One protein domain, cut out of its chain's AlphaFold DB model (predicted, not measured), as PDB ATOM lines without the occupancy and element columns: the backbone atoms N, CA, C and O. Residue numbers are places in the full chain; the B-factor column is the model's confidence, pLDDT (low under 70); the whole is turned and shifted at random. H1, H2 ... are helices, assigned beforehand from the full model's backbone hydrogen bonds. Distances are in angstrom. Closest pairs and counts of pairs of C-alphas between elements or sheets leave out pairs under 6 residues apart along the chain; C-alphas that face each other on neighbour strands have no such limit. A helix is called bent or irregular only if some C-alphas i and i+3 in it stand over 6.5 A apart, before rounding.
ATOM      1  N   CYS A   2      20.975 -41.911  35.664       82.75
ATOM      2  CA  CYS A   2      20.966 -42.179  34.210       82.75
ATOM      3  C   CYS A   2      19.727 -42.895  33.645       82.75
ATOM      4  O   CYS A   2      19.464 -42.729  32.464       82.75
ATOM      5  N   GLY A   3      18.991 -43.691  34.431       83.62
ATOM      6  CA  GLY A   3      17.759 -44.359  33.968       83.62
ATOM      7  C   GLY A   3      17.935 -45.426  32.873       83.62
ATOM      8  O   GLY A   3      16.967 -45.752  32.196       83.62
ATOM      9  N   ILE A   4      19.148 -45.958  32.677       87.19
ATOM     10  CA  ILE A   4      19.483 -46.918  31.610       87.19
ATOM     11  C   ILE A   4      20.075 -48.188  32.245       87.19
ATOM     12  O   ILE A   4      20.916 -48.066  33.145       87.19
ATOM     13  N   PRO A   5      19.681 -49.398  31.806       89.50
ATOM     14  CA  PRO A   5      20.303 -50.633  32.274       89.50
ATOM     15  C   PRO A   5      21.742 -50.752  31.753       89.50
ATOM     16  O   PRO A   5      22.020 -50.510  30.581       89.50
ATOM     17  N   VAL A   6      22.665 -51.159  32.624       88.12
ATOM     18  CA  VAL A   6      24.091 -51.338  32.304       88.12
ATOM     19  C   VAL A   6      24.577 -52.704  32.770       88.12
ATOM     20  O   VAL A   6      24.241 -53.150  33.865       88.12
ATOM     21  N   CYS A   7      25.388 -53.367  31.943       87.69
ATOM     22  CA  CYS A   7      26.064 -54.605  32.318       87.69
ATOM     23  C   CYS A   7      27.351 -54.319  33.115       87.69
ATOM     24  O   CYS A   7      27.839 -53.187  33.169       87.69
ATOM     25  N   VAL A   8      27.937 -55.366  33.702       87.12
ATOM     26  CA  VAL A   8      29.154 -55.271  34.527       87.12
ATOM     27  C   VAL A   8      30.319 -54.634  33.760       87.12
ATOM     28  O   VAL A   8      31.025 -53.792  34.305       87.12
ATOM     29  N   HIS A   9      30.486 -54.962  32.476       88.44
ATOM     30  CA  HIS A   9      31.551 -54.395  31.645       88.44
ATOM     31  C   HIS A   9      31.387 -52.877  31.448       88.44
ATOM     32  O   HIS A   9      32.328 -52.112  31.670       88.44
ATOM     33  N   CYS A  10      30.167 -52.419  31.145       85.62
ATOM     34  CA  CYS A  10      29.857 -50.994  30.998       85.62
ATOM     35  C   CYS A  10      30.040 -50.201  32.301       85.62
ATOM     36  O   CYS A  10      30.309 -49.001  32.250       85.62
ATOM     37  N   LYS A  11      29.908 -50.859  33.463       84.88
ATOM     38  CA  LYS A  11      30.139 -50.238  34.772       84.88
ATOM     39  C   LYS A  11      31.611 -50.190  35.166       84.88
ATOM     40  O   LYS A  11      32.029 -49.210  35.765       84.88
ATOM     41  N   MET A  12      32.366 -51.247  34.887       84.56
ATOM     42  CA  MET A  12      33.738 -51.395  35.381       84.56
ATOM     43  C   MET A  12      34.780 -50.775  34.448       84.56
ATOM     44  O   MET A  12      35.815 -50.323  34.922       84.56
ATOM     45  N   VAL A  13      34.512 -50.755  33.139       85.56
ATOM     46  CA  VAL A  13      35.482 -50.315  32.116       85.56
ATOM     47  C   VAL A  13      34.855 -49.375  31.078       85.56
ATOM     48  O   VAL A  13      35.560 -48.593  30.453       85.56
ATOM     49  N   GLY A  14      33.531 -49.423  30.895       82.19
ATOM     50  CA  GLY A  14      32.819 -48.583  29.925       82.19
ATOM     51  C   GLY A  14      32.350 -47.229  30.469       82.19
ATOM     52  O   GLY A  14      32.842 -46.722  31.476       82.19
ATOM     53  N   ASP A  15      31.335 -46.659  29.823       80.50
ATOM     54  CA  ASP A  15      30.881 -45.268  30.001       80.50
ATOM     55  C   ASP A  15      30.292 -44.918  31.386       80.50
ATOM     56  O   ASP A  15      29.901 -43.774  31.626       80.50
ATOM     57  N   HIS A  16      30.180 -45.894  32.295       85.12
ATOM     58  CA  HIS A  16      29.725 -45.711  33.682       85.12
ATOM     59  C   HIS A  16      30.811 -46.042  34.723       85.12
ATOM     60  O   HIS A  16      30.496 -46.150  35.917       85.12
ATOM     61  N   SER A  17      32.064 -46.190  34.273       84.12
ATOM     62  CA  SER A  17      33.244 -46.467  35.105       84.12
ATOM     63  C   SER A  17      33.945 -45.213  35.636       84.12
ATOM     64  O   SER A  17      34.516 -45.254  36.723       84.12
ATOM     65  N   ALA A  18      33.851 -44.083  34.928       80.38
ATOM     66  CA  ALA A  18      34.541 -42.843  35.275       80.38
ATOM     67  C   ALA A  18      33.665 -41.595  35.049       80.38
ATOM     68  O   ALA A  18      32.638 -41.638  34.370       80.38
ATOM     69  N   GLY A  19      34.081 -40.472  35.638       83.31
ATOM     70  CA  GLY A  19      33.378 -39.190  35.544       83.31
ATOM     71  C   GLY A  19      32.067 -39.150  36.335       83.31
ATOM     72  O   GLY A  19      31.848 -39.933  37.258       83.31
ATOM     73  N   ASP A  20      31.175 -38.241  35.946       81.94
ATOM     74  CA  ASP A  20      29.918 -37.937  36.653       81.94
ATOM     75  C   ASP A  20      28.980 -39.164  36.774       81.94
ATOM     76  O   ASP A  20      28.235 -39.329  37.737       81.94
ATOM     77  N   LYS A  21      29.084 -40.109  35.825       81.62
ATOM     78  CA  LYS A  21      28.312 -41.366  35.806       81.62
ATOM     79  C   LYS A  21      28.914 -42.481  36.669       81.62
ATOM     80  O   LYS A  21      28.212 -43.438  37.008       81.62
ATOM     81  N   GLY A  22      30.189 -42.358  37.046       80.56
ATOM     82  CA  GLY A  22      30.915 -43.325  37.876       80.56
ATOM     83  C   GLY A  22      30.319 -43.469  39.278       80.56
ATOM     84  O   GLY A  22      30.199 -44.584  39.789       80.56
ATOM     85  N   GLY A  23      29.846 -42.360  39.852       82.69
ATOM     86  CA  GLY A  23      29.222 -42.309  41.180       82.69
ATOM     87  C   GLY A  23      27.723 -42.626  41.215       82.69
ATOM     88  O   GLY A  23      27.120 -42.615  42.287       82.69
ATOM     89  N   HIS A  24      27.082 -42.898  40.073       87.88
ATOM     90  CA  HIS A  24      25.648 -43.181  40.050       87.88
ATOM     91  C   HIS A  24      25.308 -44.504  40.755       87.88
ATOM     92  O   HIS A  24      25.888 -45.552  40.458       87.88
ATOM     93  N   ARG A  25      24.315 -44.453  41.656       85.25
ATOM     94  CA  ARG A  25      23.788 -45.607  42.400       85.25
ATOM     95  C   ARG A  25      23.215 -46.657  41.449       85.25
ATOM     96  O   ARG A  25      22.358 -46.344  40.624       85.25
ATOM     97  N   LEU A  26      23.654 -47.902  41.619       85.31
ATOM     98  CA  LEU A  26      23.094 -49.065  40.939       85.31
ATOM     99  C   LEU A  26      21.938 -49.642  41.757       85.31
ATOM    100  O   LEU A  26      21.979 -49.669  42.986       85.31
ATOM    101  N   VAL A  27      20.914 -50.101  41.052       88.94
ATOM    102  CA  VAL A  27      19.758 -50.813  41.601       88.94
ATOM    103  C   VAL A  27      19.628 -52.106  40.801       88.94
ATOM    104  O   VAL A  27      19.980 -52.120  39.618       88.94
ATOM    105  N   SER A  28      19.185 -53.199  41.431       90.94
ATOM    106  CA  SER A  28      18.977 -54.449  40.699       90.94
ATOM    107  C   SER A  28      17.898 -54.253  39.630       90.94
ATOM    108  O   SER A  28      16.976 -53.451  39.794       90.94
ATOM    109  N   LEU A  29      18.017 -54.972  38.512       89.94
ATOM    110  CA  LEU A  29      17.068 -54.832  37.409       89.94
ATOM    111  C   LEU A  29      15.650 -55.245  37.831       89.94
ATOM    112  O   LEU A  29      14.690 -54.619  37.398       89.94
ATOM    113  N   LEU A  30      15.534 -56.239  38.718       91.75
ATOM    114  CA  LEU A  30      14.260 -56.681  39.286       91.75
ATOM    115  C   LEU A  30      13.634 -55.594  40.169       91.75
ATOM    116  O   LEU A  30      12.481 -55.238  39.947       91.75
ATOM    117  N   ASP A  31      14.401 -54.993  41.085       90.94
ATOM    118  CA  ASP A  31      13.885 -53.932  41.963       90.94
ATOM    119  C   ASP A  31      13.498 -52.679  41.164       90.94
ATOM    120  O   ASP A  31      12.460 -52.068  41.412       90.94
ATOM    121  N   ALA A  32      14.313 -52.294  40.173       89.69
ATOM    122  CA  ALA A  32      14.023 -51.163  39.294       89.69
ATOM    123  C   ALA A  32      12.777 -51.416  38.429       89.69
ATOM    124  O   ALA A  32      11.975 -50.501  38.218       89.69
ATOM    125  N   TYR A  33      12.591 -52.652  37.960       91.88
ATOM    126  CA  TYR A  33      11.409 -53.061  37.210       91.88
ATOM    127  C   TYR A  33      10.153 -53.042  38.087       91.88
ATOM    128  O   TYR A  33       9.176 -52.385  37.730       91.88
ATOM    129  N   GLU A  34      10.181 -53.672  39.265       93.81
ATOM    130  CA  GLU A  34       9.047 -53.668  40.197       93.81
ATOM    131  C   GLU A  34       8.671 -52.255  40.652       93.81
ATOM    132  O   GLU A  34       7.485 -51.931  40.754       93.81
ATOM    133  N   GLN A  35       9.665 -51.400  40.900       90.69
ATOM    134  CA  GLN A  35       9.439 -49.999  41.242       90.69
ATOM    135  C   GLN A  35       8.789 -49.244  40.076       90.69
ATOM    136  O   GLN A  35       7.813 -48.529  40.291       90.69
ATOM    137  N   SER A  36       9.252 -49.459  38.842       90.88
ATOM    138  CA  SER A  36       8.665 -48.840  37.644       90.88
ATOM    139  C   SER A  36       7.233 -49.319  37.388       90.88
ATOM    140  O   SER A  36       6.379 -48.526  36.997       90.88
ATOM    141  N   ILE A  37       6.926 -50.595  37.649       93.25
ATOM    142  CA  ILE A  37       5.557 -51.130  37.581       93.25
ATOM    143  C   ILE A  37       4.672 -50.470  38.644       93.25
ATOM    144  O   ILE A  37       3.579 -50.004  38.330       93.25
ATOM    145  N   LYS A  38       5.147 -50.351  39.889       91.31
ATOM    146  CA  LYS A  38       4.406 -49.679  40.973       91.31
ATOM    147  C   LYS A  38       4.200 -48.186  40.711       91.31
ATOM    148  O   LYS A  38       3.182 -47.639  41.126       91.31
ATOM    149  N   GLU A  39       5.155 -47.517  40.073       88.94
ATOM    150  CA  GLU A  39       5.053 -46.100  39.708       88.94
ATOM    151  C   GLU A  39       4.129 -45.883  38.507       88.94
ATOM    152  O   GLU A  39       3.246 -45.034  38.583       88.94
ATOM    153  N   SER A  40       4.261 -46.683  37.447       90.00
ATOM    154  CA  SER A  40       3.411 -46.587  36.248       90.00
ATOM    155  C   SER A  40       1.966 -47.038  36.474       90.00
ATOM    156  O   SER A  40       1.065 -46.554  35.795       90.00
ATOM    157  N   ALA A  41       1.720 -47.923  37.445       90.00
ATOM    158  CA  ALA A  41       0.370 -48.334  37.825       90.00
ATOM    159  C   ALA A  41      -0.407 -47.235  38.572       90.00
ATOM    160  O   ALA A  41      -1.632 -47.324  38.685       90.00
ATOM    161  N   LYS A  42       0.271 -46.206  39.101       90.44
ATOM    162  CA  LYS A  42      -0.405 -45.093  39.774       90.44
ATOM    163  C   LYS A  42      -1.010 -44.164  38.720       90.44
ATOM    164  O   LYS A  42      -0.284 -43.683  37.853       90.44
ATOM    165  N   PRO A  43      -2.316 -43.864  38.796       84.62
ATOM    166  CA  PRO A  43      -2.918 -42.897  37.895       84.62
ATOM    167  C   PRO A  43      -2.297 -41.520  38.135       84.62
ATOM    168  O   PRO A  43      -2.244 -41.037  39.267       84.62
TER     169      PRO A  43
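What this domain is: This is residues 2 to 43 of the 277 residues of an uncharacterized protein of Aphanomyces astaci (UniProt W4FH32). Picture a loose, looped head, made by residues 2 to 28 with the short helix H1 in it, and one longer helix, H2, that leads away from this head as an arm. Residues 33 to 43 stick out, of which 33 to 40 belong to H2, and this arm makes much of the length. The printed part has 42 residues with two named helices, H1 then H2 along the chain, and no named strand. The class is all helix, though under half of the residues, 17 of 42, are in named elements. The whole is loose, with a radius of gyration of the C-alphas of 12.5 A and spans of 38 by 17 by 11 A.

How they stand to each other: Start at Cys 2 and go along to H1, residues 8 to 12. From there a long link of 16 residues, 13 to 28, brings you to H2, residues 29 to 40. H1 and H2 are apart: no C-alpha of the one is within 8 A of the other. Look at the backbone O and N atoms of H1 and H2, and you will find every O i to N i+4 pair within hydrogen-bond range.

Where its parts are: Find C-alpha 8 at (29.154, -55.271, 34.527), where H1 begins; it runs 6.1 A to C-alpha 12. Then find C-alpha 29 at (17.068, -54.832, 37.409); from there H2 runs 16.0 A to C-alpha 40 at (3.411, -46.587, 36.248). Neither helix is bent.

The domain as a whole: Look at Val 13 and Pro 43 for the two C-alphas farthest apart, at 39.5 A. Without residues 33 to 43, which stand free, the body spans 25 by 17 by 11 A. The printed part has no cut. Its mean pLDDT is 87.0, and no printed residue is under 70.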